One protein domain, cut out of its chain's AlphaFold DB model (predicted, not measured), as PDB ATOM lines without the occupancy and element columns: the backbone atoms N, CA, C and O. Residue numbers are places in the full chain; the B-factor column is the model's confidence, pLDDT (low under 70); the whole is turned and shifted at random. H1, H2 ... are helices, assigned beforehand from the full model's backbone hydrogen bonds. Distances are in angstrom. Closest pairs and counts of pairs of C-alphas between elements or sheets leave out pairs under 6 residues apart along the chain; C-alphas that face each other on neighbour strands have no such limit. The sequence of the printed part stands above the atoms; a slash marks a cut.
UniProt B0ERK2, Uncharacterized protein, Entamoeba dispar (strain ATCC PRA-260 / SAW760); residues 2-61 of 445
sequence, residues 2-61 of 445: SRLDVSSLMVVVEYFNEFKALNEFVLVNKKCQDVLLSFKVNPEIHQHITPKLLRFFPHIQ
ATOM      1  N   SER A   2      56.862  14.216  60.388       61.22
ATOM      2  CA  SER A   2      56.414  15.389  59.626       61.22
ATOM      3  C   SER A   2      55.163  15.033  58.817       61.22
ATOM      4  O   SER A   2      55.041  13.910  58.329       61.22
ATOM      5  N   ARG A   3      54.206  15.963  58.708       70.75
ATOM      6  CA  ARG A   3      53.044  15.782  57.825       70.75
ATOM      7  C   ARG A   3      53.533  15.697  56.379       70.75
ATOM      8  O   ARG A   3      54.375  16.499  55.985       70.75
ATOM      9  N   LEU A   4      53.003  14.741  55.619       77.31
ATOM     10  CA  LEU A   4      53.165  14.718  54.166       77.31
ATOM     11  C   LEU A   4      52.487  15.956  53.564       77.31
ATOM     12  O   LEU A   4      51.452  16.399  54.072       77.31
ATOM     13  N   ASP A   5      53.079  16.515  52.512       85.81
ATOM     14  CA  ASP A   5      52.476  17.620  51.766       85.81
ATOM     15  C   ASP A   5      51.327  17.141  50.860       85.81
ATOM     16  O   ASP A   5      51.086  15.943  50.688       85.81
ATOM     17  N   VAL A   6      50.586  18.101  50.297       83.81
ATOM     18  CA  VAL A   6      49.414  17.831  49.448       83.81
ATOM     19  C   VAL A   6      49.790  16.974  48.240       83.81
ATOM     20  O   VAL A   6      49.108  15.989  47.971       83.81
ATOM     21  N   SER A   7      50.898  17.287  47.563       85.25
ATOM     22  CA  SER A   7      51.374  16.541  46.392       85.25
ATOM     23  C   SER A   7      51.674  15.079  46.726       85.25
ATOM     24  O   SER A   7      51.254  14.176  46.007       85.25
ATOM     25  N   SER A   8      52.349  14.828  47.848       86.81
ATOM     26  CA  SER A   8      52.673  13.477  48.310       86.81
ATOM     27  C   SER A   8      51.414  12.693  48.678       86.81
ATOM     28  O   SER A   8      51.306  11.508  48.371       86.81
ATOM     29  N   LEU A   9      50.434  13.347  49.306       86.31
ATOM     30  CA  LEU A   9      49.155  12.721  49.645       86.31
ATOM     31  C   LEU A   9      48.288  12.445  48.409       86.31
ATOM     32  O   LEU A   9      47.588  11.436  48.395       86.31
ATOM     33  N   MET A  10      48.353  13.281  47.366       85.88
ATOM     34  CA  MET A  10      47.690  12.997  46.088       85.88
ATOM     35  C   MET A  10      48.216  11.701  45.471       85.88
ATOM     36  O   MET A  10      47.415  10.858  45.081       85.88
ATOM     37  N   VAL A  11      49.541  11.500  45.475       84.62
ATOM     38  CA  VAL A  11      50.149  10.246  45.002       84.62
ATOM     39  C   VAL A  11      49.602   9.057  45.791       84.62
ATOM     40  O   VAL A  11      49.195   8.070  45.194       84.62
ATOM     41  N   VAL A  12      49.510   9.150  47.122       85.44
ATOM     42  CA  VAL A  12      48.931   8.073  47.949       85.44
ATOM     43  C   VAL A  12      47.488   7.751  47.542       85.44
ATOM     44  O   VAL A  12      47.145   6.576  47.421       85.44
ATOM     45  N   VAL A  13      46.656   8.771  47.303       85.81
ATOM     46  CA  VAL A  13      45.254   8.594  46.886       85.81
ATOM     47  C   VAL A  13      45.143   7.913  45.519       85.81
ATOM     48  O   VAL A  13      44.249   7.091  45.326       85.81
ATOM     49  N   GLU A  14      46.052   8.206  44.584       81.94
ATOM     50  CA  GLU A  14      46.095   7.553  43.269       81.94
ATOM     51  C   GLU A  14      46.377   6.044  43.353       81.94
ATOM     52  O   GLU A  14      45.923   5.300  42.489       81.94
ATOM     53  N   TYR A  15      47.069   5.580  44.400       82.62
ATOM     54  CA  TYR A  15      47.362   4.156  44.627       82.62
ATOM     55  C   TYR A  15      46.251   3.392  45.358       82.62
ATOM     56  O   TYR A  15      46.403   2.201  45.644       82.62
ATOM     57  N   PHE A  16      45.134   4.035  45.703       83.69
ATOM     58  CA  PHE A  16      44.023   3.315  46.314       83.69
ATOM     59  C   PHE A  16      43.324   2.424  45.301       83.69
ATOM     60  O   PHE A  16      42.755   2.889  44.325       83.69
ATOM     61  N   ASN A  17      43.273   1.130  45.601       76.88
ATOM     62  CA  ASN A  17      42.634   0.144  44.731       76.88
ATOM     63  C   ASN A  17      41.175  -0.138  45.129       76.88
ATOM     64  O   ASN A  17      40.463  -0.852  44.433       76.88
ATOM     65  N   GLU A  18      40.688   0.430  46.231       81.25
ATOM     66  CA  GLU A  18      39.324   0.203  46.703       81.25
ATOM     67  C   GLU A  18      38.700   1.484  47.253       81.25
ATOM     68  O   GLU A  18      39.338   2.267  47.958       81.25
ATOM     69  N   PHE A  19      37.400   1.664  47.020       82.31
ATOM     70  CA  PHE A  19      36.648   2.792  47.571       82.31
ATOM     71  C   PHE A  19      36.617   2.793  49.106       82.31
ATOM     72  O   PHE A  19      36.518   3.850  49.727       82.31
ATOM     73  N   LYS A  20      36.736   1.619  49.741       85.81
ATOM     74  CA  LYS A  20      36.870   1.513  51.199       85.81
ATOM     75  C   LYS A  20      38.131   2.230  51.695       85.81
ATOM     76  O   LYS A  20      38.026   3.015  52.631       85.81
ATOM     77  N   ALA A  21      39.265   2.038  51.018       86.69
ATOM     78  CA  ALA A  21      40.522   2.701  51.356       86.69
ATOM     79  C   ALA A  21      40.416   4.227  51.222       86.69
ATOM     80  O   ALA A  21      40.869   4.952  52.104       86.69
ATOM     81  N   LEU A  22      39.731   4.723  50.182       86.69
ATOM     82  CA  LEU A  22      39.461   6.157  50.045       86.69
ATOM     83  C   LEU A  22      38.612   6.692  51.210       86.69
ATOM     84  O   LEU A  22      38.940   7.729  51.782       86.69
ATOM     85  N   ASN A  23      37.543   5.990  51.601       86.62
ATOM     86  CA  ASN A  23      36.724   6.413  52.743       86.62
ATOM     87  C   ASN A  23      37.529   6.446  54.044       86.62
ATOM     88  O   ASN A  23      37.440   7.415  54.794       86.62
ATOM     89  N   GLU A  24      38.316   5.404  54.314       87.88
ATOM     90  CA  GLU A  24      39.177   5.338  55.497       87.88
ATOM     91  C   GLU A  24      40.216   6.461  55.490       87.88
ATOM     92  O   GLU A  24      40.391   7.138  56.503       87.88
ATOM     93  N   PHE A  25      40.827   6.742  54.337       87.38
ATOM     94  CA  PHE A  25      41.745   7.864  54.183       87.38
ATOM     95  C   PHE A  25      41.093   9.192  54.569       87.38
ATOM     96  O   PHE A  25      41.684   9.950  55.339       87.38
ATOM     97  N   VAL A  26      39.871   9.457  54.102       85.50
ATOM     98  CA  VAL A  26      39.127  10.682  54.432       85.50
ATOM     99  C   VAL A  26      38.750  10.740  55.915       85.50
ATOM    100  O   VAL A  26      38.842  11.801  56.535       85.50
ATOM    101  N   LEU A  27      38.368   9.607  56.508       85.38
ATOM    102  CA  LEU A  27      38.018   9.515  57.929       85.38
ATOM    103  C   LEU A  27      39.217   9.756  58.849       85.38
ATOM    104  O   LEU A  27      39.069  10.420  59.877       85.38
ATOM    105  N   VAL A  28      40.387   9.227  58.489       83.75
ATOM    106  CA  VAL A  28      41.635   9.378  59.252       83.75
ATOM    107  C   VAL A  28      42.226  10.773  59.043       83.75
ATOM    108  O   VAL A  28      42.664  11.418  59.995       83.75
ATOM    109  N   ASN A  29      42.174  11.290  57.815       77.69
ATOM    110  CA  ASN A  29      42.789  12.555  57.429       77.69
ATOM    111  C   ASN A  29      41.755  13.680  57.288       77.69
ATOM    112  O   ASN A  29      41.764  14.412  56.300       77.69
ATOM    113  N   LYS A  30      40.898  13.884  58.301       71.06
ATOM    114  CA  LYS A  30      39.798  14.880  58.277       71.06
ATOM    115  C   LYS A  30      40.213  16.313  57.901       71.06
ATOM    116  O   LYS A  30      39.366  17.102  57.504       71.06
ATOM    117  N   LYS A  31      41.497  16.661  58.047       69.94
ATOM    118  CA  LYS A  31      42.068  17.979  57.710       69.94
ATOM    119  C   LYS A  31      42.717  18.053  56.318       69.94
ATOM    120  O   LYS A  31      43.264  19.091  55.987       69.94
ATOM    121  N   CYS A  32      42.682  16.985  55.520       74.00
ATOM    122  CA  CYS A  32      43.316  16.920  54.196       74.00
ATOM    123  C   CYS A  32      42.301  17.075  53.050       74.00
ATOM    124  O   CYS A  32      42.465  16.463  51.998       74.00
ATOM    125  N   GLN A  33      41.243  17.874  53.240       77.00
ATOM    126  CA  GLN A  33      40.250  18.134  52.187       77.00
ATOM    127  C   GLN A  33      40.882  18.762  50.939       77.00
ATOM    128  O   GLN A  33      40.523  18.383  49.827       77.00
ATOM    129  N   ASP A  34      41.887  19.620  51.117       84.88
ATOM    130  CA  ASP A  34      42.620  20.270  50.023       84.88
ATOM    131  C   ASP A  34      43.247  19.264  49.044       84.88
ATOM    132  O   ASP A  34      43.347  19.546  47.851       84.88
ATOM    133  N   VAL A  35      43.602  18.059  49.515       87.19
ATOM    134  CA  VAL A  35      44.116  16.971  48.665       87.19
ATOM    135  C   VAL A  35      43.064  16.548  47.647       87.19
ATOM    136  O   VAL A  35      43.358  16.478  46.459       87.19
ATOM    137  N   LEU A  36      41.824  16.315  48.088       86.88
ATOM    138  CA  LEU A  36      40.737  15.895  47.200       86.88
ATOM    139  C   LEU A  36      40.281  17.027  46.268       86.88
ATOM    140  O   LEU A  36      39.948  16.774  45.112       86.88
ATOM    141  N   LEU A  37      40.308  18.275  46.747       87.75
ATOM    142  CA  LEU A  37      39.983  19.469  45.953       87.75
ATOM    143  C   LEU A  37      41.011  19.749  44.846       87.75
ATOM    144  O   LEU A  37      40.687  20.401  43.849       87.75
ATOM    145  N   SER A  38      42.241  19.254  45.010       88.44
ATOM    146  CA  SER A  38      43.333  19.448  44.050       88.44
ATOM    147  C   SER A  38      43.211  18.562  42.805       88.44
ATOM    148  O   SER A  38      43.828  18.859  41.780       88.44
ATOM    149  N   PHE A  39      42.391  17.505  42.837       87.56
ATOM    150  CA  PHE A  39      42.177  16.637  41.678       87.56
ATOM    151  C   PHE A  39      41.347  17.334  40.587       87.56
ATOM    152  O   PHE A  39      40.220  17.772  40.816       87.56
ATOM    153  N   LYS A  40      41.900  17.394  39.367       87.94
ATOM    154  CA  LYS A  40      41.205  17.846  38.138       87.94
ATOM    155  C   LYS A  40      40.729  16.696  37.243       87.94
ATOM    156  O   LYS A  40      39.860  16.895  36.390       87.94
ATOM    157  N   VAL A  41      41.282  15.509  37.482       84.56
ATOM    158  CA  VAL A  41      40.931  14.212  36.893       84.56
ATOM    159  C   VAL A  41      40.609  13.274  38.057       84.56
ATOM    160  O   VAL A  41      41.255  13.378  39.098       84.56
ATOM    161  N   ASN A  42      39.643  12.364  37.925       85.75
ATOM    162  CA  ASN A  42      39.413  11.355  38.967       85.75
ATOM    163  C   ASN A  42      40.596  10.369  39.086       85.75
ATOM    164  O   ASN A  42      41.163   9.987  38.059       85.75
ATOM    165  N   PRO A  43      40.930   9.891  40.302       80.56
ATOM    166  CA  PRO A  43      41.909   8.821  40.472       80.56
ATOM    167  C   PRO A  43      41.391   7.494  39.895       80.56
ATOM    168  O   PRO A  43      40.182   7.240  39.864       80.56
ATOM    169  N   GLU A  44      42.310   6.627  39.466       71.69
ATOM    170  CA  GLU A  44      42.014   5.292  38.920       71.69
ATOM    171  C   GLU A  44      41.852   4.245  40.024       71.69
ATOM    172  O   GLU A  44      42.464   3.181  40.000       71.69
ATOM    173  N   ILE A  45      40.993   4.544  40.996       68.56
ATOM    174  CA  ILE A  45      40.584   3.550  41.985       68.56
ATOM    175  C   ILE A  45      39.935   2.405  41.203       68.56
ATOM    176  O   ILE A  45      39.125   2.681  40.323       68.56
ATOM    177  N   HIS A  46      40.304   1.146  41.471       60.28
ATOM    178  CA  HIS A  46      39.888  -0.070  40.736       60.28
ATOM    179  C   HIS A  46      38.369  -0.388  40.806       60.28
ATOM    180  O   HIS A  46      37.944  -1.540  40.831       60.28
ATOM    181  N   GLN A  47      37.514   0.629  40.818       62.84
ATOM    182  CA  GLN A  47      36.068   0.546  40.793       62.84
ATOM    183  C   GLN A  47      35.513   1.396  39.651       62.84
ATOM    184  O   GLN A  47      36.075   2.425  39.279       62.84
ATOM    185  N   HIS A  48      34.378   0.946  39.127       73.00
ATOM    186  CA  HIS A  48      33.497   1.704  38.250       73.00
ATOM    187  C   HIS A  48      33.327   3.152  38.743       73.00
ATOM    188  O   HIS A  48      33.131   3.378  39.944       73.00
ATOM    189  N   ILE A  49      33.392   4.148  37.850       78.06
ATOM    190  CA  ILE A  49      33.047   5.518  38.246       78.06
ATOM    191  C   ILE A  49      31.575   5.551  38.644       78.06
ATOM    192  O   ILE A  49      30.686   5.384  37.814       78.06
ATOM    193  N   THR A  50      31.321   5.856  39.915       79.44
ATOM    194  CA  THR A  50      29.968   6.047  40.447       79.44
ATOM    195  C   THR A  50      29.738   7.503  40.859       79.44
ATOM    196  O   THR A  50      30.690   8.191  41.246       79.44
ATOM    197  N   PRO A  51      28.476   7.980  40.913       80.38
ATOM    198  CA  PRO A  51      28.174   9.306  41.459       80.38
ATOM    199  C   PRO A  51      28.693   9.482  42.894       80.38
ATOM    200  O   PRO A  51      29.096  10.571  43.297       80.38
ATOM    201  N   LYS A  52      28.704   8.397  43.682       83.88
ATOM    202  CA  LYS A  52      29.192   8.399  45.067       83.88
ATOM    203  C   LYS A  52      30.695   8.668  45.141       83.88
ATOM    204  O   LYS A  52      31.115   9.385  46.041       83.88
ATOM    205  N   LEU A  53      31.475   8.121  44.208       83.12
ATOM    206  CA  LEU A  53      32.907   8.392  44.103       83.12
ATOM    207  C   LEU A  53      33.162   9.861  43.754       83.12
ATOM    208  O   LEU A  53      33.946  10.523  44.425       83.12
ATOM    209  N   LEU A  54      32.453  10.391  42.755       84.38
ATOM    210  CA  LEU A  54      32.652  11.767  42.288       84.38
ATOM    211  C   LEU A  54      32.320  12.824  43.347       84.38
ATOM    212  O   LEU A  54      32.941  13.883  43.361       84.38
ATOM    213  N   ARG A  55      31.429  12.528  44.304       86.19
ATOM    214  CA  ARG A  55      31.159  13.415  45.454       86.19
ATOM    215  C   ARG A  55      32.391  13.709  46.314       86.19
ATOM    216  O   ARG A  55      32.408  14.738  46.982       86.19
ATOM    217  N   PHE A  56      33.405  12.841  46.312       86.25
ATOM    218  CA  PHE A  56      34.661  13.104  47.024       86.25
ATOM    219  C   PHE A  56      35.549  14.118  46.302       86.25
ATOM    220  O   PHE A  56      36.403  14.724  46.938       86.25
ATOM    221  N   PHE A  57      35.338  14.329  45.003       87.75
ATOM    222  CA  PHE A  57      36.205  15.124  44.138       87.75
ATOM    223  C   PHE A  57      35.388  16.210  43.410       87.75
ATOM    224  O   PHE A  57      35.179  16.141  42.197       87.75
ATOM    225  N   PRO A  58      34.907  17.240  44.129       83.06
ATOM    226  CA  PRO A  58      33.938  18.210  43.607       83.06
ATOM    227  C   PRO A  58      34.503  19.181  42.551       83.06
ATOM    228  O   PRO A  58      33.760  19.999  42.016       83.06
ATOM    229  N   HIS A  59      35.807  19.134  42.257       88.44
ATOM    230  CA  HIS A  59      36.479  20.006  41.282       88.44
ATOM    231  C   HIS A  59      37.016  19.264  40.053       88.44
ATOM    232  O   HIS A  59      37.818  19.828  39.299       88.44
ATOM    233  N   ILE A  60      36.567  18.024  39.833       86.19
ATOM    234  CA  ILE A  60      36.845  17.298  38.596       86.19
ATOM    235  C   ILE A  60      36.263  18.073  37.415       86.19
ATOM    236  O   ILE A  60      35.093  18.443  37.411       86.19
ATOM    237  N   GLN A  61      37.098  18.274  36.400       83.38
ATOM    238  CA  GLN A  61      36.716  18.882  35.122       83.38
ATOM    239  C   GLN A  61      36.757  17.855  33.988       83.38
ATOM    240  O   GLN A  61      36.019  17.970  33.016       83.38
TER     241      GLN A  61
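This is residues 2 to 61 of the 445 residues of an uncharacterized protein of Entamoeba dispar (strain ATCC PRA-260 / SAW760) (UniProt B0ERK2). The longest helix, H2, and H1 run opposite ways side by side with a gap between them, and the short helix H3 sits by the first turn of H1, near the later part of H2. On the far side from H1 lies the tiny helix H4, reached by a long loop, residues 38 to 50, and after it residues 55 to 61 fold back toward H3. The printed part has 60 residues with four named helices, in the order H1, H2, H3, H4, and no named strand. Its class is all helix, though under half of the residues, 28 of 60, are in named elements. The whole is compact, with a radius of gyration of the C-alphas of 10.8 A, and spans 34 by 23 by 17 A.

Look first for H2, residues 19 to 28: find C-alpha 19 at (36.648, 2.792, 47.571), and from there the helix runs 14.3 A to C-alpha 28. Go back along the chain to H1, residues 6 to 14, which begins at C-alpha 6 at (49.414, 17.831, 49.448) and is 12.4 A long from first to last C-alpha. After H2 comes H3, residues 33 to 37, 6.4 A long. H4, residues 51 to 54, is 5.2 A long and ends at C-alpha 54 at (32.652, 11.767, 42.288).

Start from H2, which is close to H1 but not clearly touching it; their closest C-alphas, those of Leu 22 and Val 13, are 7.0 A apart. H1 and H2 run opposite ways at a shallow tilt of 30 degrees. H2 is also close to H3 but not clearly touching it, the closest C-alphas being those of Val 26 and Gln 33, 7.9 A apart. At Phe 19, H2 is close to H4 but not clearly touching it, with the C-alpha of Leu 53 at 7.6 A as the closest. Look at Val 6 and Val 35 for the place where H1 and H3 touch: their C-alphas, the closest of the two helices, are 5.4 A apart. H4 is apart from H1 and from H3. Along the backbones of H1, H2 and H3, every O i to N i+4 pair is within hydrogen-bond range; H4, with 4 residues, is too short for such a pair, and its one O i to N i+3 pair is within range.

The two C-alphas farthest apart are those of Ser 2 and His 48, at 34.2 A. The printed part has no cut; the links from H1 to H2 and from H2 to H3 are tight, and the link from H3 to H4, with 13 residues, is long. In the B-factor column the mean pLDDT of the printed part is 81.7, and you find low confidence, under 70, at residue 2, residue 31 and residues 45 to 47 of this predicted model.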